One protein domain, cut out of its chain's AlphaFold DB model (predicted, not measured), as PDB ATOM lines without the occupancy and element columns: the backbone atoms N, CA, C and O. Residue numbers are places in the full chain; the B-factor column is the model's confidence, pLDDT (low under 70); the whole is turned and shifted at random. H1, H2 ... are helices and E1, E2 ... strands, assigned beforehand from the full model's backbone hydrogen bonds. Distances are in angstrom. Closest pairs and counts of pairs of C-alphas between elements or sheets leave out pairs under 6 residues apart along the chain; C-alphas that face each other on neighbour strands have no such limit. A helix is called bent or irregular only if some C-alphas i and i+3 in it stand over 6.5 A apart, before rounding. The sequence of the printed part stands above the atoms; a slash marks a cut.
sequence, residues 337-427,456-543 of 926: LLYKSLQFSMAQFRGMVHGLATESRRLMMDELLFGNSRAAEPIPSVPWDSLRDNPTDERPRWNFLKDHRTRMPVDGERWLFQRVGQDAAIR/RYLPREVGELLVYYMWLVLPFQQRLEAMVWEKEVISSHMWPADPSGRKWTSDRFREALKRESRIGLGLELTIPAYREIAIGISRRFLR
ATOM      1  N   LEU A 337     -49.116  54.300 -38.111       86.50
ATOM      2  CA  LEU A 337     -48.081  55.143 -38.691       86.50
ATOM      3  C   LEU A 337     -47.992  54.879 -40.193       86.50
ATOM      4  O   LEU A 337     -47.896  53.726 -40.617       86.50
ATOM      5  N   LEU A 338     -47.957  55.955 -40.973       79.38
ATOM      6  CA  LEU A 338     -47.693  55.957 -42.405       79.38
ATOM      7  C   LEU A 338     -46.363  56.673 -42.662       79.38
ATOM      8  O   LEU A 338     -46.196  57.833 -42.298       79.38
ATOM      9  N   TYR A 339     -45.409  55.989 -43.286       76.69
ATOM     10  CA  TYR A 339     -44.139  56.563 -43.711       76.69
ATOM     11  C   TYR A 339     -43.830  56.225 -45.165       76.69
ATOM     12  O   TYR A 339     -43.422  55.106 -45.475       76.69
ATOM     13  N   LYS A 340     -43.992  57.197 -46.071       76.12
ATOM     14  CA  LYS A 340     -43.921  56.976 -47.529       76.12
ATOM     15  C   LYS A 340     -44.876  55.844 -47.954       76.12
ATOM     16  O   LYS A 340     -46.082  56.036 -47.922       76.12
ATOM     17  N   SER A 341     -44.350  54.677 -48.333       73.62
ATOM     18  CA  SER A 341     -45.123  53.476 -48.683       73.62
ATOM     19  C   SER A 341     -45.290  52.478 -47.529       73.62
ATOM     20  O   SER A 341     -45.923  51.441 -47.707       73.62
ATOM     21  N   LEU A 342     -44.698  52.745 -46.362       78.88
ATOM     22  CA  LEU A 342     -44.753  51.868 -45.196       78.88
ATOM     23  C   LEU A 342     -45.956  52.228 -44.326       78.88
ATOM     24  O   LEU A 342     -46.071  53.375 -43.908       78.88
ATOM     25  N   GLN A 343     -46.801  51.254 -43.996       86.38
ATOM     26  CA  GLN A 343     -47.918  51.439 -43.071       86.38
ATOM     27  C   GLN A 343     -47.941  50.305 -42.047       86.38
ATOM     28  O   GLN A 343     -47.941  49.134 -42.425       86.38
ATOM     29  N   PHE A 344     -47.949  50.642 -40.757       85.25
ATOM     30  CA  PHE A 344     -48.089  49.663 -39.674       85.25
ATOM     31  C   PHE A 344     -48.632  50.301 -38.389       85.25
ATOM     32  O   PHE A 344     -48.436  51.486 -38.113       85.25
ATOM     33  N   SER A 345     -49.287  49.489 -37.562       87.44
ATOM     34  CA  SER A 345     -49.767  49.876 -36.231       87.44
ATOM     35  C   SER A 345     -48.659  49.816 -35.175       87.44
ATOM     36  O   SER A 345     -47.722  49.015 -35.251       87.44
ATOM     37  N   MET A 346     -48.793  50.599 -34.102       87.31
ATOM     38  CA  MET A 346     -47.884  50.504 -32.951       87.31
ATOM     39  C   MET A 346     -47.947  49.142 -32.249       87.31
ATOM     40  O   MET A 346     -46.977  48.742 -31.605       87.31
ATOM     41  N   ALA A 347     -49.060  48.412 -32.373       80.00
ATOM     42  CA  ALA A 347     -49.162  47.040 -31.888       80.00
ATOM     43  C   ALA A 347     -48.238  46.096 -32.673       80.00
ATOM     44  O   ALA A 347     -47.489  45.342 -32.054       80.00
ATOM     45  N   GLN A 348     -48.215  46.198 -34.006       81.38
ATOM     46  CA  GLN A 348     -47.277  45.452 -34.856       81.38
ATOM     47  C   GLN A 348     -45.822  45.841 -34.558       81.38
ATOM     48  O   GLN A 348     -44.973  44.966 -34.404       81.38
ATOM     49  N   PHE A 349     -45.543  47.136 -34.373       84.69
ATOM     50  CA  PHE A 349     -44.207  47.618 -34.003       84.69
ATOM     51  C   PHE A 349     -43.707  47.043 -32.672       84.69
ATOM     52  O   PHE A 349     -42.594  46.520 -32.602       84.69
ATOM     53  N   ARG A 350     -44.535  47.070 -31.621       84.75
ATOM     54  CA  ARG A 350     -44.202  46.432 -30.336       84.75
ATOM     55  C   ARG A 350     -44.081  44.918 -30.464       84.75
ATOM     56  O   ARG A 350     -43.164  44.344 -29.887       84.75
ATOM     57  N   GLY A 351     -44.974  44.289 -31.227       78.56
ATOM     58  CA  GLY A 351     -44.959  42.853 -31.497       78.56
ATOM     59  C   GLY A 351     -43.645  42.396 -32.128       78.56
ATOM     60  O   GLY A 351     -43.053  41.436 -31.645       78.56
ATOM     61  N   MET A 352     -43.132  43.133 -33.119       87.12
ATOM     62  CA  MET A 352     -41.806  42.892 -33.699       87.12
ATOM     63  C   MET A 352     -40.705  42.954 -32.631       87.12
ATOM     64  O   MET A 352     -39.893  42.039 -32.532       87.12
ATOM     65  N   VAL A 353     -40.673  44.013 -31.814       85.00
ATOM     66  CA  VAL A 353     -39.624  44.205 -30.792       85.00
ATOM     67  C   VAL A 353     -39.659  43.106 -29.721       85.00
ATOM     68  O   VAL A 353     -38.612  42.564 -29.362       85.00
ATOM     69  N   HIS A 354     -40.846  42.740 -29.233       84.31
ATOM     70  CA  HIS A 354     -41.012  41.642 -28.269       84.31
ATOM     71  C   HIS A 354     -40.715  40.276 -28.881       84.31
ATOM     72  O   HIS A 354     -40.094  39.441 -28.224       84.31
ATOM     73  N   GLY A 355     -41.103  40.057 -30.139       79.06
ATOM     74  CA  GLY A 355     -40.767  38.853 -30.896       79.06
ATOM     75  C   GLY A 355     -39.256  38.670 -31.007       79.06
ATOM     76  O   GLY A 355     -38.748  37.598 -30.690       79.06
ATOM     77  N   LEU A 356     -38.526  39.744 -31.326       83.38
ATOM     78  CA  LEU A 356     -37.062  39.741 -31.378       83.38
ATOM     79  C   LEU A 356     -36.422  39.410 -30.033       83.38
ATOM     80  O   LEU A 356     -35.523  38.571 -29.970       83.38
ATOM     81  N   ALA A 357     -36.874  40.053 -28.954       83.12
ATOM     82  CA  ALA A 357     -36.347  39.797 -27.616       83.12
ATOM     83  C   ALA A 357     -36.629  38.355 -27.158       83.12
ATOM     84  O   ALA A 357     -35.759  37.709 -26.573       83.12
ATOM     85  N   THR A 358     -37.823  37.839 -27.460       83.44
ATOM     86  CA  THR A 358     -38.245  36.475 -27.112       83.44
ATOM     87  C   THR A 358     -37.456  35.432 -27.893       83.44
ATOM     88  O   THR A 358     -36.917  34.506 -27.291       83.44
ATOM     89  N   GLU A 359     -37.322  35.602 -29.208       81.38
ATOM     90  CA  GLU A 359     -36.569  34.666 -30.044       81.38
ATOM     91  C   GLU A 359     -35.074  34.707 -29.717       81.38
ATOM     92  O   GLU A 359     -34.445  33.662 -29.581       81.38
ATOM     93  N   SER A 360     -34.511  35.893 -29.469       85.44
ATOM     94  CA  SER A 360     -33.122  36.024 -29.008       85.44
ATOM     95  C   SER A 360     -32.904  35.318 -27.671       85.44
ATOM     96  O   SER A 360     -31.881  34.661 -27.481       85.44
ATOM     97  N   ARG A 361     -33.869  35.409 -26.745       85.31
ATOM     98  CA  ARG A 361     -33.830  34.673 -25.477       85.31
ATOM     99  C   ARG A 361     -33.907  33.173 -25.697       85.31
ATOM    100  O   ARG A 361     -33.115  32.462 -25.090       85.31
ATOM    101  N   ARG A 362     -34.805  32.699 -26.562       86.50
ATOM    102  CA  ARG A 362     -34.919  31.279 -26.909       86.50
ATOM    103  C   ARG A 362     -33.606  30.759 -27.491       86.50
ATOM    104  O   ARG A 362     -33.049  29.814 -26.957       86.50
ATOM    105  N   LEU A 363     -33.056  31.421 -28.510       81.56
ATOM    106  CA  LEU A 363     -31.769  31.055 -29.113       81.56
ATOM    107  C   LEU A 363     -30.629  31.075 -28.088       81.56
ATOM    108  O   LEU A 363     -29.802  30.169 -28.060       81.56
ATOM    109  N   MET A 364     -30.585  32.083 -27.217       84.00
ATOM    110  CA  MET A 364     -29.548  32.168 -26.195       84.00
ATOM    111  C   MET A 364     -29.656  31.047 -25.163       84.00
ATOM    112  O   MET A 364     -28.664  30.384 -24.886       84.00
ATOM    113  N   MET A 365     -30.841  30.829 -24.599       83.88
ATOM    114  CA  MET A 365     -31.039  29.859 -23.524       83.88
ATOM    115  C   MET A 365     -31.007  28.425 -24.046       83.88
ATOM    116  O   MET A 365     -30.325  27.584 -23.465       83.88
ATOM    117  N   ASP A 366     -31.694  28.156 -25.153       81.19
ATOM    118  CA  ASP A 366     -31.918  26.800 -25.645       81.19
ATOM    119  C   ASP A 366     -30.774  26.326 -26.540       81.19
ATOM    120  O   ASP A 366     -30.275  25.218 -26.344       81.19
ATOM    121  N   GLU A 367     -30.345  27.157 -27.497       76.69
ATOM    122  CA  GLU A 367     -29.364  26.762 -28.520       76.69
ATOM    123  C   GLU A 367     -27.921  27.051 -28.088       76.69
ATOM    124  O   GLU A 367     -27.056  26.193 -28.236       76.69
ATOM    125  N   LEU A 368     -27.640  28.248 -27.552       76.94
ATOM    126  CA  LEU A 368     -26.269  28.662 -27.208       76.94
ATOM    127  C   LEU A 368     -25.831  28.204 -25.813       76.94
ATOM    128  O   LEU A 368     -24.684  27.801 -25.632       76.94
ATOM    129  N   LEU A 369     -26.720  28.277 -24.818       80.94
ATOM    130  CA  LEU A 369     -26.441  27.864 -23.437       80.94
ATOM    131  C   LEU A 369     -26.927  26.439 -23.128       80.94
ATOM    132  O   LEU A 369     -26.733  25.955 -22.009       80.94
ATOM    133  N   PHE A 370     -27.513  25.746 -24.109       74.94
ATOM    134  CA  PHE A 370     -27.946  24.350 -24.004       74.94
ATOM    135  C   PHE A 370     -28.885  24.089 -22.811       74.94
ATOM    136  O   PHE A 370     -28.742  23.103 -22.084       74.94
ATOM    137  N   GLY A 371     -29.841  24.988 -22.574       70.12
ATOM    138  CA  GLY A 371     -30.790  24.920 -21.458       70.12
ATOM    139  C   GLY A 371     -31.705  23.693 -21.490       70.12
ATOM    140  O   GLY A 371     -32.151  23.235 -20.441       70.12
ATOM    141  N   ASN A 372     -31.923  23.110 -22.670       70.62
ATOM    142  CA  ASN A 372     -32.771  21.930 -22.858       70.62
ATOM    143  C   ASN A 372     -32.046  20.587 -22.622       70.62
ATOM    144  O   ASN A 372     -32.682  19.531 -22.705       70.62
ATOM    145  N   SER A 373     -30.738  20.585 -22.320       65.44
ATOM    146  CA  SER A 373     -30.020  19.345 -21.990       65.44
ATOM    147  C   SER A 373     -30.361  18.876 -20.572       65.44
ATOM    148  O   SER A 373     -30.069  19.546 -19.584       65.44
ATOM    149  N   ARG A 374     -30.953  17.677 -20.462       56.47
ATOM    150  CA  ARG A 374     -31.358  17.059 -19.183       56.47
ATOM    151  C   ARG A 374     -30.182  16.666 -18.279       56.47
ATOM    152  O   ARG A 374     -30.412  16.350 -17.116       56.47
ATOM    153  N   ALA A 375     -28.961  16.637 -18.813       55.25
ATOM    154  CA  ALA A 375     -27.756  16.207 -18.104       55.25
ATOM    155  C   ALA A 375     -26.908  17.374 -17.562       55.25
ATOM    156  O   ALA A 375     -25.940  17.129 -16.848       55.25
ATOM    157  N   ALA A 376     -27.250  18.624 -17.891       58.62
ATOM    158  CA  ALA A 376     -26.433  19.791 -17.581       58.62
ATOM    159  C   ALA A 376     -26.915  20.541 -16.326       58.62
ATOM    160  O   ALA A 376     -28.112  20.613 -16.041       58.62
ATOM    161  N   GLU A 377     -25.979  21.151 -15.590       66.31
ATOM    162  CA  GLU A 377     -26.278  22.037 -14.453       66.31
ATOM    163  C   GLU A 377     -27.245  23.178 -14.852       66.31
ATOM    164  O   GLU A 377     -27.294  23.564 -16.020       66.31
ATOM    165  N   PRO A 378     -28.031  23.772 -13.940       78.88
ATOM    166  CA  PRO A 378     -28.888  24.909 -14.286       78.88
ATOM    167  C   PRO A 378     -28.075  26.126 -14.770       78.88
ATOM    168  O   PRO A 378     -26.955  26.362 -14.316       78.88
ATOM    169  N   ILE A 379     -28.643  26.916 -15.693       84.69
ATOM    170  CA  ILE A 379     -28.021  28.165 -16.164       84.69
ATOM    171  C   ILE A 379     -27.968  29.158 -14.987       84.69
ATOM    172  O   ILE A 379     -28.996  29.396 -14.347       84.69
ATOM    173  N   PRO A 380     -26.802  29.746 -14.669       85.88
ATOM    174  CA  PRO A 380     -26.652  30.609 -13.505       85.88
ATOM    175  C   PRO A 380     -27.367  31.952 -13.699       85.88
ATOM    176  O   PRO A 380     -27.328  32.548 -14.774       85.88
ATOM    177  N   SER A 381     -28.000  32.469 -12.647       86.00
ATOM    178  CA  SER A 381     -28.680  33.771 -12.677       86.00
ATOM    179  C   SER A 381     -27.696  34.942 -12.599       86.00
ATOM    180  O   SER A 381     -26.726  34.886 -11.840       86.00
ATOM    181  N   VAL A 382     -27.985  36.043 -13.302       85.31
ATOM    182  CA  VAL A 382     -27.194  37.284 -13.221       85.31
ATOM    183  C   VAL A 382     -27.330  37.932 -11.830       85.31
ATOM    184  O   VAL A 382     -28.453  38.239 -11.415       85.31
ATOM    185  N   PRO A 383     -26.227  38.196 -11.101       83.44
ATOM    186  CA  PRO A 383     -26.281  38.751  -9.751       83.44
ATOM    187  C   PRO A 383     -26.357  40.291  -9.779       83.44
ATOM    188  O   PRO A 383     -25.392  40.989  -9.462       83.44
ATOM    189  N   TRP A 384     -27.517  40.819 -10.186       81.56
ATOM    190  CA  TRP A 384     -27.745  42.249 -10.457       81.56
ATOM    191  C   TRP A 384     -27.278  43.192  -9.336       81.56
ATOM    192  O   TRP A 384     -26.649  44.211  -9.619       81.56
ATOM    193  N   ASP A 385     -27.513  42.838  -8.070       79.94
ATOM    194  CA  ASP A 385     -27.215  43.702  -6.915       79.94
ATOM    195  C   ASP A 385     -25.714  43.821  -6.595       79.94
ATOM    196  O   ASP A 385     -25.270  44.779  -5.947       79.94
ATOM    197  N   SER A 386     -24.903  42.866  -7.057       77.69
ATOM    198  CA  SER A 386     -23.455  42.827  -6.824       77.69
ATOM    199  C   SER A 386     -22.621  43.233  -8.036       77.69
ATOM    200  O   SER A 386     -21.399  43.302  -7.915       77.69
ATOM    201  N   LEU A 387     -23.243  43.530  -9.182       82.38
ATOM    202  CA  LEU A 387     -22.522  44.080 -10.329       82.38
ATOM    203  C   LEU A 387     -21.979  45.471  -9.974       82.38
ATOM    204  O   LEU A 387     -22.681  46.329  -9.425       82.38
ATOM    205  N   ARG A 388     -20.694  45.683 -10.248       78.44
ATOM    206  CA  ARG A 388     -19.995  46.956 -10.084       78.44
ATOM    207  C   ARG A 388     -19.223  47.242 -11.365       78.44
ATOM    208  O   ARG A 388     -18.654  46.342 -11.970       78.44
ATOM    209  N   ASP A 389     -19.219  48.500 -11.775       78.06
ATOM    210  CA  ASP A 389     -18.438  48.953 -12.920       78.06
ATOM    211  C   ASP A 389     -17.687  50.230 -12.549       78.06
ATOM    212  O   ASP A 389     -18.100  50.984 -11.653       78.06
ATOM    213  N   ASN A 390     -16.586  50.471 -13.249       72.50
ATOM    214  CA  ASN A 390     -15.854  51.719 -13.199       72.50
ATOM    215  C   ASN A 390     -15.915  52.407 -14.570       72.50
ATOM    216  O   ASN A 390     -15.044  52.181 -15.408       72.50
ATOM    217  N   PRO A 391     -16.908  53.281 -14.806       59.16
ATOM    218  CA  PRO A 391     -17.092  53.925 -16.103       59.16
ATOM    219  C   PRO A 391     -16.027  54.990 -16.418       59.16
ATOM    220  O   PRO A 391     -16.137  55.648 -17.446       59.16
ATOM    221  N   THR A 392     -15.053  55.222 -15.529       56.53
ATOM    222  CA  THR A 392     -13.909  56.117 -15.773       56.53
ATOM    223  C   THR A 392     -12.647  55.359 -16.185       56.53
ATOM    224  O   THR A 392     -11.591  55.972 -16.312       56.53
ATOM    225  N   ASP A 393     -12.707  54.030 -16.301       59.59
ATOM    226  CA  ASP A 393     -11.582  53.215 -16.752       59.59
ATOM    227  C   ASP A 393     -11.657  53.038 -18.273       59.59
ATOM    228  O   ASP A 393     -12.474  52.282 -18.795       59.59
ATOM    229  N   GLU A 394     -10.820  53.790 -18.986       59.59
ATOM    230  CA  GLU A 394     -10.794  53.839 -20.454       59.59
ATOM    231  C   GLU A 394      -9.873  52.779 -21.074       59.59
ATOM    232  O   GLU A 394      -9.617  52.798 -22.280       59.59
ATOM    233  N   ARG A 395      -9.340  51.845 -20.271       68.75
ATOM    234  CA  ARG A 395      -8.468  50.794 -20.801       68.75
ATOM    235  C   ARG A 395      -9.213  49.987 -21.871       68.75
ATOM    236  O   ARG A 395     -10.340  49.541 -21.625       68.75
ATOM    237  N   PRO A 396      -8.592  49.729 -23.038       58.62
ATOM    238  CA  PRO A 396      -9.188  48.874 -24.051       58.62
ATOM    239  C   PRO A 396      -9.656  47.549 -23.440       58.62
ATOM    240  O   PRO A 396      -8.940  46.919 -22.660       58.62
ATOM    241  N   ARG A 397     -10.866  47.114 -23.810       63.84
ATOM    242  CA  ARG A 397     -11.518  45.890 -23.308       63.84
ATOM    243  C   ARG A 397     -11.965  45.943 -21.834       63.84
ATOM    244  O   ARG A 397     -12.287  44.878 -21.301       63.84
ATOM    245  N   TRP A 398     -11.963  47.090 -21.152       73.12
ATOM    246  CA  TRP A 398     -12.548  47.209 -19.809       73.12
ATOM    247  C   TRP A 398     -14.077  47.048 -19.846       73.12
ATOM    248  O   TRP A 398     -14.743  47.570 -20.737       73.12
ATOM    249  N   ASN A 399     -14.633  46.299 -18.890       79.44
ATOM    250  CA  ASN A 399     -16.070  46.208 -18.618       79.44
ATOM    251  C   ASN A 399     -16.296  45.719 -17.173       79.44
ATOM    252  O   ASN A 399     -15.352  45.300 -16.498       79.44
ATOM    253  N   PHE A 400     -17.552  45.701 -16.725       83.88
ATOM    254  CA  PHE A 400     -17.945  45.299 -15.368       83.88
ATOM    255  C   PHE A 400     -17.509  43.880 -14.945       83.88
ATOM    256  O   PHE A 400     -17.416  43.619 -13.747       83.88
ATOM    257  N   LEU A 401     -17.221  42.964 -15.882       81.44
ATOM    258  CA  LEU A 401     -16.706  41.619 -15.571       81.44
ATOM    259  C   LEU A 401     -15.238  41.649 -15.120       81.44
ATOM    260  O   LEU A 401     -14.778  40.708 -14.481       81.44
ATOM    261  N   LYS A 402     -14.501  42.721 -15.442       79.00
ATOM    262  CA  LYS A 402     -13.095  42.928 -15.050       79.00
ATOM    263  C   LYS A 402     -12.940  43.748 -13.770       79.00
ATOM    264  O   LYS A 402     -11.830  43.887 -13.254       79.00
ATOM    265  N   ASP A 403     -14.037  44.287 -13.241       79.56
ATOM    266  CA  ASP A 403     -14.031  44.981 -11.961       79.56
ATOM    267  C   ASP A 403     -13.877  43.962 -10.823       79.56
ATOM    268  O   ASP A 403     -14.745  43.123 -10.599       79.56
ATOM    269  N   HIS A 404     -12.786  44.062 -10.060       80.50
ATOM    270  CA  HIS A 404     -12.494  43.197  -8.910       80.50
ATOM    271  C   HIS A 404     -13.605  43.151  -7.839       80.50
ATOM    272  O   HIS A 404     -13.618  42.246  -7.000       80.50
ATOM    273  N   ARG A 405     -14.518  44.130  -7.828       81.62
ATOM    274  CA  ARG A 405     -15.671  44.184  -6.915       81.62
ATOM    275  C   ARG A 405     -16.845  43.336  -7.407       81.62
ATOM    276  O   ARG A 405     -17.685  42.960  -6.591       81.62
ATOM    277  N   THR A 406     -16.907  43.031  -8.702       82.62
ATOM    278  CA  THR A 406     -17.919  42.156  -9.296       82.62
ATOM    279  C   THR A 406     -17.528  40.701  -9.073       82.62
ATOM    280  O   THR A 406     -16.470  40.250  -9.504       82.62
ATOM    281  N   ARG A 407     -18.396  39.937  -8.404       80.06
ATOM    282  CA  ARG A 407     -18.230  38.487  -8.239       80.06
ATOM    283  C   ARG A 407     -19.307  37.760  -9.030       80.06
ATOM    284  O   ARG A 407     -20.479  37.824  -8.668       80.06
ATOM    285  N   MET A 408     -18.902  37.076 -10.097       83.50
ATOM    286  CA  MET A 408     -19.798  36.225 -10.883       83.50
ATOM    287  C   MET A 408     -19.911  34.835 -10.234       83.50
ATOM    288  O   MET A 408     -18.933  34.358  -9.657       83.50
ATOM    289  N   PRO A 409     -21.081  34.176 -10.305       84.62
ATOM    290  CA  PRO A 409     -21.310  32.889  -9.643       84.62
ATOM    291  C   PRO A 409     -20.566  31.726 -10.313       84.62
ATOM    292  O   PRO A 409     -20.317  30.716  -9.663       84.62
ATOM    293  N   VAL A 410     -20.197  31.868 -11.592       84.00
ATOM    294  CA  VAL A 410     -19.381  30.902 -12.336       84.00
ATOM    295  C   VAL A 410     -18.317  31.615 -13.169       84.00
ATOM    296  O   VAL A 410     -18.475  32.782 -13.545       84.00
ATOM    297  N   ASP A 411     -17.242  30.891 -13.469       78.00
ATOM    298  CA  ASP A 411     -16.188  31.338 -14.378       78.00
ATOM    299  C   ASP A 411     -16.688  31.280 -15.828       78.00
ATOM    300  O   ASP A 411     -16.832  30.202 -16.410       78.00
ATOM    301  N   GLY A 412     -16.952  32.449 -16.409       71.94
ATOM    302  CA  GLY A 412     -17.495  32.572 -17.760       71.94
ATOM    303  C   GLY A 412     -16.572  32.054 -18.865       71.94
ATOM    304  O   GLY A 412     -17.058  31.645 -19.917       71.94
ATOM    305  N   GLU A 413     -15.260  31.980 -18.623       67.38
ATOM    306  CA  GLU A 413     -14.309  31.448 -19.607       67.38
ATOM    307  C   GLU A 413     -14.321  29.920 -19.688       67.38
ATOM    308  O   GLU A 413     -13.891  29.343 -20.689       67.38
ATOM    309  N   ARG A 414     -14.759  29.251 -18.616       66.69
ATOM    310  CA  ARG A 414     -14.662  27.791 -18.475       66.69
ATOM    311  C   ARG A 414     -16.014  27.109 -18.455       66.69
ATOM    312  O   ARG A 414     -16.117  25.978 -18.922       66.69
ATOM    313  N   TRP A 415     -17.038  27.779 -17.937       78.12
ATOM    314  CA  TRP A 415     -18.330  27.165 -17.656       78.12
ATOM    315  C   TRP A 415     -18.982  26.569 -18.908       78.12
ATOM    316  O   TRP A 415     -19.382  25.408 -18.884       78.12
ATOM    317  N   LEU A 416     -19.014  27.300 -20.032       69.44
ATOM    318  CA  LEU A 416     -19.644  26.787 -21.253       69.44
ATOM    319  C   LEU A 416     -18.825  25.653 -21.901       69.44
ATOM    320  O   LEU A 416     -19.409  24.695 -22.395       69.44
ATOM    321  N   PHE A 417     -17.489  25.676 -21.802       63.66
ATOM    322  CA  PHE A 417     -16.633  24.552 -22.224       63.66
ATOM    323  C   PHE A 417     -16.841  23.299 -21.375       63.66
ATOM    324  O   PHE A 417     -16.919  22.196 -21.912       63.66
ATOM    325  N   GLN A 418     -16.937  23.455 -20.055       68.94
ATOM    326  CA  GLN A 418     -17.207  22.346 -19.139       68.94
ATOM    327  C   GLN A 418     -18.592  21.752 -19.408       68.94
ATOM    328  O   GLN A 418     -18.723  20.533 -19.487       68.94
ATOM    329  N   ARG A 419     -19.590  22.607 -19.648       72.69
ATOM    330  CA  ARG A 419     -20.954  22.214 -20.014       72.69
ATOM    331  C   ARG A 419     -21.006  21.447 -21.342       72.69
ATOM    332  O   ARG A 419     -21.630  20.395 -21.402       72.69
ATOM    333  N   VAL A 420     -20.305  21.922 -22.377       66.38
ATOM    334  CA  VAL A 420     -20.178  21.232 -23.678       66.38
ATOM    335  C   VAL A 420     -19.427  19.901 -23.542       66.38
ATOM    336  O   VAL A 420     -19.782  18.922 -24.194       66.38
ATOM    337  N   GLY A 421     -18.408  19.834 -22.682       58.25
ATOM    338  CA  GLY A 421     -17.602  18.628 -22.467       58.25
ATOM    339  C   GLY A 421     -18.303  17.504 -21.691       58.25
ATOM    340  O   GLY A 421     -17.898  16.346 -21.820       58.25
ATOM    341  N   GLN A 422     -19.333  17.825 -20.901       60.81
ATOM    342  CA  GLN A 422     -20.097  16.874 -20.078       60.81
ATOM    343  C   GLN A 422     -21.184  16.114 -20.858       60.81
ATOM    344  O   GLN A 422     -21.594  15.037 -20.428       60.81
ATOM    345  N   ASP A 423     -21.627  16.635 -22.006       60.31
ATOM    346  CA  ASP A 423     -22.673  16.029 -22.835       60.31
ATOM    347  C   ASP A 423     -22.072  15.442 -24.123       60.31
ATOM    348  O   ASP A 423     -21.609  16.157 -25.017       60.31
ATOM    349  N   ALA A 424     -22.067  14.110 -24.217       52.25
ATOM    350  CA  ALA A 424     -21.446  13.386 -25.323       52.25
ATOM    351  C   ALA A 424     -22.076  13.707 -26.694       52.25
ATOM    352  O   ALA A 424     -21.355  13.681 -27.688       52.25
ATOM    353  N   ALA A 425     -23.367  14.057 -26.750       55.72
ATOM    354  CA  ALA A 425     -24.057  14.407 -27.995       55.72
ATOM    355  C   ALA A 425     -23.732  15.835 -28.471       55.72
ATOM    356  O   ALA A 425     -23.768  16.124 -29.668       55.72
ATOM    357  N   ILE A 426     -23.392  16.734 -27.541       54.41
ATOM    358  CA  ILE A 426     -22.980  18.111 -27.843       54.41
ATOM    359  C   ILE A 426     -21.500  18.132 -28.249       54.41
ATOM    360  O   ILE A 426     -21.136  18.813 -29.205       54.41
ATOM    361  N   ARG A 427     -20.652  17.329 -27.598       51.72
ATOM    362  CA  ARG A 427     -19.213  17.216 -27.893       51.72
ATOM    363  C   ARG A 427     -18.905  16.808 -29.341       51.72
ATOM    364  O   ARG A 427     -17.996  17.380 -29.943       51.72
ATOM    365  N   ARG A 456     -26.959  54.657 -23.558       65.06
ATOM    366  CA  ARG A 456     -28.141  53.840 -23.847       65.06
ATOM    367  C   ARG A 456     -28.401  52.942 -22.648       65.06
ATOM    368  O   ARG A 456     -27.516  52.195 -22.242       65.06
ATOM    369  N   TYR A 457     -29.601  53.023 -22.090       76.31
ATOM    370  CA  TYR A 457     -30.044  52.114 -21.040       76.31
ATOM    371  C   TYR A 457     -30.933  51.064 -21.689       76.31
ATOM    372  O   TYR A 457     -31.815  51.415 -22.466       76.31
ATOM    373  N   LEU A 458     -30.656  49.791 -21.416       80.12
ATOM    374  CA  LEU A 458     -31.393  48.664 -21.984       80.12
ATOM    375  C   LEU A 458     -32.524  48.242 -21.035       80.12
ATOM    376  O   LEU A 458     -32.360  48.372 -19.815       80.12
ATOM    377  N   PRO A 459     -33.651  47.724 -21.552       82.81
ATOM    378  CA  PRO A 459     -34.652  47.082 -20.710       82.81
ATOM    379  C   PRO A 459     -34.050  45.808 -20.112       82.81
ATOM    380  O   PRO A 459     -33.121  45.228 -20.684       82.81
ATOM    381  N   ARG A 460     -34.554  45.371 -18.952       81.19
ATOM    382  CA  ARG A 460     -33.976  44.249 -18.192       81.19
ATOM    383  C   ARG A 460     -33.844  42.995 -19.051       81.19
ATOM    384  O   ARG A 460     -32.823  42.323 -18.996       81.19
ATOM    385  N   GLU A 461     -34.849  42.723 -19.865       83.94
ATOM    386  CA  GLU A 461     -34.969  41.544 -20.709       83.94
ATOM    387  C   GLU A 461     -33.884  41.491 -21.788       83.94
ATOM    388  O   GLU A 461     -33.393  40.407 -22.088       83.94
ATOM    389  N   VAL A 462     -33.486  42.645 -22.336       85.81
ATOM    390  CA  VAL A 462     -32.410  42.771 -23.337       85.81
ATOM    391  C   VAL A 462     -31.045  42.881 -22.655       85.81
ATOM    392  O   VAL A 462     -30.070  42.292 -23.118       85.81
ATOM    393  N   GLY A 463     -30.970  43.602 -21.535       85.94
ATOM    394  CA  GLY A 463     -29.761  43.711 -20.723       85.94
ATOM    395  C   GLY A 463     -29.305  42.354 -20.186       85.94
ATOM    396  O   GLY A 463     -28.115  42.067 -20.200       85.94
ATOM    397  N   GLU A 464     -30.239  41.494 -19.780       87.81
ATOM    398  CA  GLU A 464     -29.963  40.122 -19.351       87.81
ATOM    399  C   GLU A 464     -29.290  39.306 -20.461       87.81
ATOM    400  O   GLU A 464     -28.250  38.695 -20.221       87.81
ATOM    401  N   LEU A 465     -29.822  39.360 -21.688       87.50
ATOM    402  CA  LEU A 465     -29.220  38.688 -22.843       87.50
ATOM    403  C   LEU A 465     -27.821  39.223 -23.143       87.50
ATOM    404  O   LEU A 465     -26.909  38.448 -23.418       87.50
ATOM    405  N   LEU A 466     -27.625  40.540 -23.049       88.38
ATOM    406  CA  LEU A 466     -26.312  41.139 -23.261       88.38
ATOM    407  C   LEU A 466     -25.302  40.692 -22.196       88.38
ATOM    408  O   LEU A 466     -24.161  40.383 -22.533       88.38
ATOM    409  N   VAL A 467     -25.712  40.623 -20.926       88.00
ATOM    410  CA  VAL A 467     -24.848  40.136 -19.843       88.00
ATOM    411  C   VAL A 467     -24.493  38.669 -20.066       88.00
ATOM    412  O   VAL A 467     -23.314  38.336 -19.998       88.00
ATOM    413  N   TYR A 468     -25.460  37.806 -20.394       88.69
ATOM    414  CA  TYR A 468     -25.188  36.402 -20.723       88.69
ATOM    415  C   TYR A 468     -24.265  36.250 -21.930       88.69
ATOM    416  O   TYR A 468     -23.343  35.433 -21.899       88.69
ATOM    417  N   TYR A 469     -24.464  37.070 -22.961       88.50
ATOM    418  CA  TYR A 469     -23.585  37.097 -24.117       88.50
ATOM    419  C   TYR A 469     -22.155  37.472 -23.722       88.50
ATOM    420  O   TYR A 469     -21.237  36.700 -23.967       88.50
ATOM    421  N   MET A 470     -21.954  38.610 -23.052       86.19
ATOM    422  CA  MET A 470     -20.621  39.083 -22.663       86.19
ATOM    423  C   MET A 470     -19.924  38.167 -21.649       86.19
ATOM    424  O   MET A 470     -18.698  38.088 -21.644       86.19
ATOM    425  N   TRP A 471     -20.690  37.510 -20.776       87.75
ATOM    426  CA  TRP A 471     -20.164  36.684 -19.693       87.75
ATOM    427  C   TRP A 471     -19.890  35.239 -20.107       87.75
ATOM    428  O   TRP A 471     -18.847  34.713 -19.738       87.75
ATOM    429  N   LEU A 472     -20.802  34.591 -20.837       84.81
ATOM    430  CA  LEU A 472     -20.729  33.149 -21.110       84.81
ATOM    431  C   LEU A 472     -20.459  32.844 -22.584       84.81
ATOM    432  O   LEU A 472     -19.661  31.962 -22.890       84.81
ATOM    433  N   VAL A 473     -21.115  33.558 -23.503       82.88
ATOM    434  CA  VAL A 473     -21.072  33.226 -24.938       82.88
ATOM    435  C   VAL A 473     -19.831  33.798 -25.612       82.88
ATOM    436  O   VAL A 473     -19.139  33.078 -26.318       82.88
ATOM    437  N   LEU A 474     -19.529  35.075 -25.393       81.38
ATOM    438  CA  LEU A 474     -18.423  35.774 -26.036       81.38
ATOM    439  C   LEU A 474     -17.061  35.180 -25.635       81.38
ATOM    440  O   LEU A 474     -16.284  34.887 -26.542       81.38
ATOM    441  N   PRO A 475     -16.766  34.904 -24.344       76.38
ATOM    442  CA  PRO A 475     -15.515  34.242 -23.972       76.38
ATOM    443  C   PRO A 475     -15.422  32.816 -24.522       76.38
ATOM    444  O   PRO A 475     -14.347  32.390 -24.939       76.38
ATOM    445  N   PHE A 476     -16.546  32.090 -24.570       74.38
ATOM    446  CA  PHE A 476     -16.602  30.763 -25.177       74.38
ATOM    447  C   PHE A 476     -16.310  30.805 -26.676       74.38
ATOM    448  O   PHE A 476     -15.431  30.086 -27.139       74.38
ATOM    449  N   GLN A 477     -16.997  31.679 -27.417       74.38
ATOM    450  CA  GLN A 477     -16.811  31.874 -28.852       74.38
ATOM    451  C   GLN A 477     -15.367  32.264 -29.159       74.38
ATOM    452  O   GLN A 477     -14.741  31.628 -29.993       74.38
ATOM    453  N   GLN A 478     -14.821  33.262 -28.465       73.00
ATOM    454  CA  GLN A 478     -13.457  33.744 -28.694       73.00
ATOM    455  C   GLN A 478     -12.411  32.663 -28.436       73.00
ATOM    456  O   GLN A 478     -11.427  32.551 -29.157       73.00
ATOM    457  N   ARG A 479     -12.627  31.839 -27.410       67.31
ATOM    458  CA  ARG A 479     -11.723  30.744 -27.070       67.31
ATOM    459  C   ARG A 479     -11.893  29.550 -28.006       67.31
ATOM    460  O   ARG A 479     -10.908  28.886 -28.300       67.31
ATOM    461  N   LEU A 480     -13.102  29.301 -28.509       65.06
ATOM    462  CA  LEU A 480     -13.354  28.318 -29.560       65.06
ATOM    463  C   LEU A 480     -12.708  28.773 -30.873       65.06
ATOM    464  O   LEU A 480     -12.055  27.979 -31.534       65.06
ATOM    465  N   GLU A 481     -12.817  30.057 -31.207       62.62
ATOM    466  CA  GLU A 481     -12.164  30.654 -32.368       62.62
ATOM    467  C   GLU A 481     -10.640  30.587 -32.259       62.62
ATOM    468  O   GLU A 481      -9.974  30.221 -33.224       62.62
ATOM    469  N   ALA A 482     -10.095  30.862 -31.073       61.09
ATOM    470  CA  ALA A 482      -8.675  30.696 -30.791       61.09
ATOM    471  C   ALA A 482      -8.225  29.227 -30.903       61.09
ATOM    472  O   ALA A 482      -7.112  28.965 -31.342       61.09
ATOM    473  N   MET A 483      -9.078  28.262 -30.536       58.94
ATOM    474  CA  MET A 483      -8.777  26.827 -30.652       58.94
ATOM    475  C   MET A 483      -8.893  26.292 -32.087       58.94
ATOM    476  O   MET A 483      -8.145  25.391 -32.454       58.94
ATOM    477  N   VAL A 484      -9.849  26.794 -32.875       58.88
ATOM    478  CA  VAL A 484     -10.167  26.282 -34.220       58.88
ATOM    479  C   VAL A 484      -9.377  27.000 -35.315       58.88
ATOM    480  O   VAL A 484      -8.938  26.351 -36.256       58.88
ATOM    481  N   TRP A 485      -9.196  28.317 -35.202       56.06
ATOM    482  CA  TRP A 485      -8.566  29.161 -36.229       56.06
ATOM    483  C   TRP A 485      -7.229  29.771 -35.790       56.06
ATOM    484  O   TRP A 485      -6.740  30.671 -36.465       56.06
ATOM    485  N   GLU A 486      -6.676  29.350 -34.646       54.06
ATOM    486  CA  GLU A 486      -5.399  29.841 -34.091       54.06
ATOM    487  C   GLU A 486      -5.307  31.385 -33.998       54.06
ATOM    488  O   GLU A 486      -4.229  31.974 -33.959       54.06
ATOM    489  N   LYS A 487      -6.454  32.079 -33.918       52.59
ATOM    490  CA  LYS A 487      -6.503  33.536 -33.753       52.59
ATOM    491  C   LYS A 487      -6.195  33.911 -32.304       52.59
ATOM    492  O   LYS A 487      -7.030  33.718 -31.425       52.59
ATOM    493  N   GLU A 488      -5.043  34.538 -32.055       52.50
ATOM    494  CA  GLU A 488      -4.730  35.111 -30.732       52.50
ATOM    495  C   GLU A 488      -5.507  36.403 -30.428       52.50
ATOM    496  O   GLU A 488      -5.677  36.792 -29.267       52.50
ATOM    497  N   VAL A 489      -6.003  37.099 -31.458       53.12
ATOM    498  CA  VAL A 489      -6.680  38.380 -31.256       53.12
ATOM    499  C   VAL A 489      -8.146  38.166 -30.909       53.12
ATOM    500  O   VAL A 489      -9.025  38.075 -31.764       53.12
ATOM    501  N   ILE A 490      -8.417  38.220 -29.609       55.38
ATOM    502  CA  ILE A 490      -9.740  38.539 -29.085       55.38
ATOM    503  C   ILE A 490     -10.132  39.932 -29.603       55.38
ATOM    504  O   ILE A 490      -9.515  40.939 -29.231       55.38
ATOM    505  N   SER A 491     -11.155  39.993 -30.463       58.81
ATOM    506  CA  SER A 491     -11.736  41.262 -30.913       58.81
ATOM    507  C   SER A 491     -12.012  42.166 -29.709       58.81
ATOM    508  O   SER A 491     -12.651  41.758 -28.739       58.81
ATOM    509  N   SER A 492     -11.539  43.413 -29.761       58.88
ATOM    510  CA  SER A 492     -11.880  44.442 -28.769       58.88
ATOM    511  C   SER A 492     -13.327  44.929 -28.897       58.88
ATOM    512  O   SER A 492     -13.806  45.650 -28.022       58.88
ATOM    513  N   HIS A 493     -14.023  44.536 -29.967       66.12
ATOM    514  CA  HIS A 493     -15.412  44.886 -30.216       66.12
ATOM    515  C   HIS A 493     -16.352  43.917 -29.503       66.12
ATOM    516  O   HIS A 493     -16.108  42.714 -29.458       66.12
ATOM    517  N   MET A 494     -17.477  44.449 -29.024       70.25
ATOM    518  CA  MET A 494     -18.562  43.655 -28.444       70.25
ATOM    519  C   MET A 494     -19.100  42.610 -29.429       70.25
ATOM    520  O   MET A 494     -19.439  41.517 -29.010       70.25
ATOM    521  N   TRP A 495     -19.124  42.924 -30.729       76.94
ATOM    522  CA  TRP A 495     -19.497  41.994 -31.794       76.94
ATOM    523  C   TRP A 495     -18.261  41.685 -32.652       76.94
ATOM    524  O   TRP A 495     -17.824  42.563 -33.404       76.94
ATOM    525  N   PRO A 496     -17.647  40.494 -32.533       67.44
ATOM    526  CA  PRO A 496     -16.533  40.102 -33.392       67.44
ATOM    527  C   PRO A 496     -16.978  39.956 -34.858       67.44
ATOM    528  O   PRO A 496     -18.172  39.871 -35.166       67.44
ATOM    529  N   ALA A 497     -16.009  39.956 -35.779       66.50
ATOM    530  CA  ALA A 497     -16.272  39.565 -37.163       66.50
ATOM    531  C   ALA A 497     -16.815  38.129 -37.196       66.50
ATOM    532  O   ALA A 497     -16.479  37.324 -36.329       66.50
ATOM    533  N   ASP A 498     -17.683  37.816 -38.156       65.12
ATOM    534  CA  ASP A 498     -18.155  36.437 -38.300       65.12
ATOM    535  C   ASP A 498     -17.044  35.506 -38.843       65.12
ATOM    536  O   ASP A 498     -15.975  35.991 -39.235       65.12
ATOM    537  N   PRO A 499     -17.264  34.177 -38.886       56.22
ATOM    538  CA  PRO A 499     -16.261  33.230 -39.378       56.22
ATOM    539  C   PRO A 499     -15.797  33.479 -40.822       56.22
ATOM    540  O   PRO A 499     -14.714  33.032 -41.181       56.22
ATOM    541  N   SER A 500     -16.566  34.219 -41.633       59.97
ATOM    542  CA  SER A 500     -16.176  34.621 -42.994       59.97
ATOM    543  C   SER A 500     -15.313  35.893 -43.036       59.97
ATOM    544  O   SER A 500     -14.954  36.369 -44.107       59.97
ATOM    545  N   GLY A 501     -14.982  36.471 -41.876       65.31
ATOM    546  CA  GLY A 501     -14.213  37.712 -41.754       65.31
ATOM    547  C   GLY A 501     -15.060  38.985 -41.845       65.31
ATOM    548  O   GLY A 501     -14.526  40.093 -41.732       65.31
ATOM    549  N   ARG A 502     -16.389  38.873 -41.979       70.62
ATOM    550  CA  ARG A 502     -17.273  40.030 -42.156       70.62
ATOM    551  C   ARG A 502     -17.508  40.757 -40.828       70.62
ATOM    552  O   ARG A 502     -18.134  40.239 -39.896       70.62
ATOM    553  N   LYS A 503     -17.026  42.000 -40.736       74.50
ATOM    554  CA  LYS A 503     -17.155  42.869 -39.550       74.50
ATOM    555  C   LYS A 503     -18.600  43.346 -39.329       74.50
ATOM    556  O   LYS A 503     -19.424  43.351 -40.245       74.50
ATOM    557  N   TRP A 504     -18.919  43.777 -38.106       70.00
ATOM    558  CA  TRP A 504     -20.207  44.406 -37.787       70.00
ATOM    559  C   TRP A 504     -20.244  45.869 -38.262       70.00
ATOM    560  O   TRP A 504     -20.003  46.794 -37.489       70.00
ATOM    561  N   THR A 505     -20.495  46.072 -39.557       75.38
ATOM    562  CA  THR A 505     -20.564  47.394 -40.207       75.38
ATOM    563  C   THR A 505     -21.993  47.948 -40.266       75.38
ATOM    564  O   THR A 505     -22.968  47.245 -39.981       75.38
ATOM    565  N   SER A 506     -22.136  49.212 -40.688       68.00
ATOM    566  CA  SER A 506     -23.440  49.838 -40.962       68.00
ATOM    567  C   SER A 506     -24.291  49.033 -41.948       68.00
ATOM    568  O   SER A 506     -25.510  48.980 -41.793       68.00
ATOM    569  N   ASP A 507     -23.672  48.364 -42.922       69.69
ATOM    570  CA  ASP A 507     -24.393  47.560 -43.911       69.69
ATOM    571  C   ASP A 507     -24.855  46.220 -43.352       69.69
ATOM    572  O   ASP A 507     -25.998  45.829 -43.583       69.69
ATOM    573  N   ARG A 508     -24.049  45.574 -42.502       77.00
ATOM    574  CA  ARG A 508     -24.496  44.379 -41.774       77.00
ATOM    575  C   ARG A 508     -25.672  44.702 -40.843       77.00
ATOM    576  O   ARG A 508     -26.632  43.939 -40.769       77.00
ATOM    577  N   PHE A 509     -25.643  45.862 -40.181       78.94
ATOM    578  CA  PHE A 509     -26.783  46.346 -39.396       78.94
ATOM    579  C   PHE A 509     -28.008  46.648 -40.274       78.94
ATOM    580  O   PHE A 509     -29.125  46.302 -39.896       78.94
ATOM    581  N   ARG A 510     -27.816  47.252 -41.455       78.12
ATOM    582  CA  ARG A 510     -28.887  47.515 -42.429       78.12
ATOM    583  C   ARG A 510     -29.583  46.223 -42.860       78.12
ATOM    584  O   ARG A 510     -30.809  46.188 -42.897       78.12
ATOM    585  N   GLU A 511     -28.821  45.176 -43.170       81.62
ATOM    586  CA  GLU A 511     -29.350  43.858 -43.541       81.62
ATOM    587  C   GLU A 511     -30.144  43.217 -42.404       81.62
ATOM    588  O   GLU A 511     -31.264  42.758 -42.626       81.62
ATOM    589  N   ALA A 512     -29.601  43.239 -41.182       81.88
ATOM    590  CA  ALA A 512     -30.291  42.727 -40.002       81.88
ATOM    591  C   ALA A 512     -31.598  43.494 -39.745       81.88
ATOM    592  O   ALA A 512     -32.653  42.882 -39.595       81.88
ATOM    593  N   LEU A 513     -31.562  44.830 -39.784       83.19
ATOM    594  CA  LEU A 513     -32.744  45.672 -39.604       83.19
ATOM    595  C   LEU A 513     -33.821  45.354 -40.649       83.19
ATOM    596  O   LEU A 513     -34.987  45.191 -40.289       83.19
ATOM    597  N   LYS A 514     -33.441  45.215 -41.925       86.00
ATOM    598  CA  LYS A 514     -34.356  44.834 -43.009       86.00
ATOM    599  C   LYS A 514     -34.951  43.445 -42.812       86.00
ATOM    600  O   LYS A 514     -36.155  43.279 -42.974       86.00
ATOM    601  N   ARG A 515     -34.127  42.454 -42.469       86.88
ATOM    602  CA  ARG A 515     -34.569  41.073 -42.238       86.88
ATOM    603  C   ARG A 515     -35.590  41.013 -41.108       86.88
ATOM    604  O   ARG A 515     -36.680  40.483 -41.302       86.88
ATOM    605  N   GLU A 516     -35.246  41.576 -39.957       84.38
ATOM    606  CA  GLU A 516     -36.077  41.486 -38.759       84.38
ATOM    607  C   GLU A 516     -37.362  42.312 -38.878       84.38
ATOM    608  O   GLU A 516     -38.431  41.862 -38.465       84.38
ATOM    609  N   SER A 517     -37.300  43.479 -39.527       83.81
ATOM    610  CA  SER A 517     -38.512  44.235 -39.865       83.81
ATOM    611  C   SER A 517     -39.394  43.505 -40.873       83.81
ATOM    612  O   SER A 517     -40.612  43.495 -40.705       83.81
ATOM    613  N   ARG A 518     -38.820  42.800 -41.857       86.75
ATOM    614  CA  ARG A 518     -39.609  41.979 -42.785       86.75
ATOM    615  C   ARG A 518     -40.332  40.848 -42.052       86.75
ATOM    616  O   ARG A 518     -41.490  40.587 -42.350       86.75
ATOM    617  N   ILE A 519     -39.676  40.212 -41.081       80.12
ATOM    618  CA  ILE A 519     -40.270  39.133 -40.280       80.12
ATOM    619  C   ILE A 519     -41.374  39.671 -39.359       80.12
ATOM    620  O   ILE A 519     -42.468  39.115 -39.328       80.12
ATOM    621  N   GLY A 520     -41.106  40.745 -38.611       74.75
ATOM    622  CA  GLY A 520     -42.033  41.234 -37.586       74.75
ATOM    623  C   GLY A 520     -43.104  42.217 -38.071       74.75
ATOM    624  O   GLY A 520     -44.147  42.326 -37.432       74.75
ATOM    625  N   LEU A 521     -42.870  42.929 -39.178       82.56
ATOM    626  CA  LEU A 521     -43.792  43.924 -39.751       82.56
ATOM    627  C   LEU A 521     -44.281  43.567 -41.158       82.56
ATOM    628  O   LEU A 521     -45.171  44.244 -41.666       82.56
ATOM    629  N   GLY A 522     -43.692  42.566 -41.819       80.75
ATOM    630  CA  GLY A 522     -43.942  42.302 -43.240       80.75
ATOM    631  C   GLY A 522     -43.311  43.334 -44.184       80.75
ATOM    632  O   GLY A 522     -43.593  43.316 -45.378       80.75
ATOM    633  N   LEU A 523     -42.470  44.241 -43.669       83.69
ATOM    634  CA  LEU A 523     -41.932  45.400 -44.390       83.69
ATOM    635  C   LEU A 523     -40.440  45.593 -44.109       83.69
ATOM    636  O   LEU A 523     -39.986  45.371 -42.995       83.69
ATOM    637  N   GLU A 524     -39.677  46.083 -45.085       86.12
ATOM    638  CA  GLU A 524     -38.249  46.374 -44.906       86.12
ATOM    639  C   GLU A 524     -37.989  47.804 -44.427       86.12
ATOM    640  O   GLU A 524     -38.111  48.771 -45.183       86.12
ATOM    641  N   LEU A 525     -37.526  47.942 -43.187       81.19
ATOM    642  CA  LEU A 525     -37.051  49.214 -42.656       81.19
ATOM    643  C   LEU A 525     -35.600  49.479 -43.067       81.19
ATOM    644  O   LEU A 525     -34.693  48.687 -42.817       81.19
ATOM    645  N   THR A 526     -35.365  50.648 -43.664       79.69
ATOM    646  CA  THR A 526     -34.012  51.187 -43.861       79.69
ATOM    647  C   THR A 526     -33.561  51.965 -42.625       79.69
ATOM    648  O   THR A 526     -34.386  52.426 -41.839       79.69
ATOM    649  N   ILE A 527     -32.248  52.159 -42.460       71.25
ATOM    650  CA  ILE A 527     -31.707  52.948 -41.340       71.25
ATOM    651  C   ILE A 527     -32.298  54.374 -41.319       71.25
ATOM    652  O   ILE A 527     -32.784  54.766 -40.261       71.25
ATOM    653  N   PRO A 528     -32.344  55.139 -42.433       65.12
ATOM    654  CA  PRO A 528     -32.981  56.459 -42.435       65.12
ATOM    655  C   PRO A 528     -34.466  56.411 -42.057       65.12
ATOM    656  O   PRO A 528     -34.901  57.183 -41.208       65.12
ATOM    657  N   ALA A 529     -35.222  55.449 -42.608       69.75
ATOM    658  CA  ALA A 529     -36.639  55.284 -42.289       69.75
ATOM    659  C   ALA A 529     -36.858  55.009 -40.797       69.75
ATOM    660  O   ALA A 529     -37.692  55.651 -40.171       69.75
ATOM    661  N   TYR A 530     -36.068  54.110 -40.203       78.44
ATOM    662  CA  TYR A 530     -36.144  53.815 -38.774       78.44
ATOM    663  C   TYR A 530     -35.902  55.058 -37.908       78.44
ATOM    664  O   TYR A 530     -36.625  55.264 -36.936       78.44
ATOM    665  N   ARG A 531     -34.923  55.906 -38.256       70.31
ATOM    666  CA  ARG A 531     -34.625  57.126 -37.486       70.31
ATOM    667  C   ARG A 531     -35.784  58.122 -37.511       70.31
ATOM    668  O   ARG A 531     -36.192  58.606 -36.458       70.31
ATOM    669  N   GLU A 532     -36.342  58.376 -38.690       65.81
ATOM    670  CA  GLU A 532     -37.468  59.303 -38.865       65.81
ATOM    671  C   GLU A 532     -38.743  58.783 -38.182       65.81
ATOM    672  O   GLU A 532     -39.412  59.521 -37.455       65.81
ATOM    673  N   ILE A 533     -39.029  57.486 -38.331       76.50
ATOM    674  CA  ILE A 533     -40.139  56.800 -37.657       76.50
ATOM    675  C   ILE A 533     -39.978  56.867 -36.135       76.50
ATOM    676  O   ILE A 533     -40.937  57.190 -35.435       76.50
ATOM    677  N   ALA A 534     -38.780  56.606 -35.603       73.25
ATOM    678  CA  ALA A 534     -38.518  56.646 -34.165       73.25
ATOM    679  C   ALA A 534     -38.744  58.047 -33.576       73.25
ATOM    680  O   ALA A 534     -39.316  58.170 -32.491       73.25
ATOM    681  N   ILE A 535     -38.370  59.104 -34.303       68.31
ATOM    682  CA  ILE A 535     -38.685  60.490 -33.929       68.31
ATOM    683  C   ILE A 535     -40.198  60.719 -33.954       68.31
ATOM    684  O   ILE A 535     -40.746  61.283 -33.006       68.31
ATOM    685  N   GLY A 536     -40.888  60.258 -35.001       69.19
ATOM    686  CA  GLY A 536     -42.345  60.345 -35.101       69.19
ATOM    687  C   GLY A 536     -43.055  59.682 -33.917       69.19
ATOM    688  O   GLY A 536     -43.922  60.296 -33.294       69.19
ATOM    689  N   ILE A 537     -42.643  58.463 -33.556       74.06
ATOM    690  CA  ILE A 537     -43.145  57.711 -32.396       74.06
ATOM    691  C   ILE A 537     -42.854  58.464 -31.095       74.06
ATOM    692  O   ILE A 537     -43.764  58.658 -30.285       74.06
ATOM    693  N   SER A 538     -41.614  58.930 -30.917       68.06
ATOM    694  CA  SER A 538     -41.194  59.705 -29.746       68.06
ATOM    695  C   SER A 538     -42.081  60.934 -29.550       68.06
ATOM    696  O   SER A 538     -42.688  61.124 -28.492       68.06
ATOM    697  N   ARG A 539     -42.263  61.710 -30.622       65.44
ATOM    698  CA  ARG A 539     -43.113  62.902 -30.629       65.44
ATOM    699  C   ARG A 539     -44.576  62.577 -30.349       65.44
ATOM    700  O   ARG A 539     -45.248  63.431 -29.789       65.44
ATOM    701  N   ARG A 540     -45.093  61.405 -30.726       70.12
ATOM    702  CA  ARG A 540     -46.523  61.074 -30.601       70.12
ATOM    703  C   ARG A 540     -46.902  60.430 -29.267       70.12
ATOM    704  O   ARG A 540     -47.979  60.735 -28.754       70.12
ATOM    705  N   PHE A 541     -46.061  59.546 -28.728       70.25
ATOM    706  CA  PHE A 541     -46.430  58.662 -27.611       70.25
ATOM    707  C   PHE A 541     -45.628  58.865 -26.328       70.25
ATOM    708  O   PHE A 541     -46.075  58.418 -25.274       70.25
ATOM    709  N   LEU A 542     -44.483  59.548 -26.373       67.88
ATOM    710  CA  LEU A 542     -43.620  59.714 -25.195       67.88
ATOM    711  C   LEU A 542     -43.854  61.047 -24.449       67.88
ATOM    712  O   LEU A 542     -43.129  61.364 -23.516       67.88
ATOM    713  N   ARG A 543     -44.900  61.820 -24.798       55.81
ATOM    714  CA  ARG A 543     -45.193  63.177 -24.262       55.81
ATOM    715  C   ARG A 543     -45.745  63.246 -22.819       55.81
ATOM    716  O   ARG A 543     -46.090  64.326 -22.356       55.81
TER     717      ARG A 543
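Overview. This is residues 337 to 427 and 456 to 543 of the 926 residues of an uncharacterized protein of Alternaria tenuissima (UniProt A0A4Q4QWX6). One long helix, H1, is a beam along much of the domain's length, with the small strand hairpin E1 and E2 at its start; the last residues of H5 pack on its residues 348 to 356, and arm H4a packs on its residues 357 to 364. H6 lies loosely by the hairpin, while H2, H3 and arm H4b lie toward the other end of the domain, and two long stretches with no named element, residues 369 to 414 and 486 to 505, loop between the helices. The printed part has 179 residues, with two strands and six helices in the order E1 E2 H1 H2 H3 H4 H5 H6; the sheet is antiparallel and the class is mostly helix. It is only just loose, close to compact, with a radius of gyration of the C-alphas of 19.2 A and spans of 52 by 42 by 32 A.

Arrangement. E1, residues 337 to 339, and E2, residues 342 to 345, form an antiparallel hairpin; N 337 and O 344 are 2.9 A apart and N 339 and O 342 are 2.8 A apart, both within hydrogen-bond range. H1, residues 346 to 368, follows directly. H2, residues 415 to 422, and H3, residues 424 to 427, touch only at the corner, and only just, with 3 pairs of C-alphas within 8 A; the closest are those of Gly 421 and Arg 427, 5.8 A apart. H4, residues 460 to 485, was assigned as one helix by its hydrogen bonds but is bent: C-alphas 471 and 474 are 6.6 A apart. Its arms, H4a, residues 460 to 471, and H4b, residues 474 to 485, stand at a steep tilt of 37 degrees, only just past shallow. H1 and H4a touch, closest at the C-alphas of Ala 357 and Val 462, 6.5 A apart, at a shallow tilt of 31 degrees, the same way. H2 and H4b are close but not clearly touching, closest at the C-alphas of Leu 416 and Phe 476, 6.4 A apart. H5, residues 506 to 521, touches H1, closest at the C-alphas of Gly 520 and Met 352, 4.2 A apart, at a steep tilt of 69 degrees, only just short of about perpendicular, opposite ways. H6, residues 527 to 541, is close to H5 but not clearly touching, and apart from H1. Every O i to N i+4 pair is within hydrogen-bond range in H2, H4b, H5 and H6; H1 has 18 of 19 and H4a 7 of 8, and H3 is too short for such a pair.

Along the chain. E1 begins at C-alpha 337 (-48.081, 55.143, -38.691) and is 6.5 A long; E2 is 10.5 A. H1 is 31.3 A long and ends at C-alpha 368 (-26.269, 28.662, -27.208). H2 is 10.7 A long, H3 5.1 A, H4a 15.8 A, H4b 15.6 A and H5 21.2 A. H6 is 20.9 A long and ends at C-alpha 541 (-46.430, 58.662, -27.611).

Size, cuts and confidence. The two C-alphas farthest apart, those of Ala 424 and Arg 543, are 55.2 A apart. Residues 428 to 455 are not printed; C-alphas 427 and 456 are 37.9 A apart across the cut. The links H1 to H2, of 46 residues, and H4 to H5, of 20, are long. The mean pLDDT of the printed part is 74.5, with 58 residues under 70, among them 420 to 427 and 479 to 493.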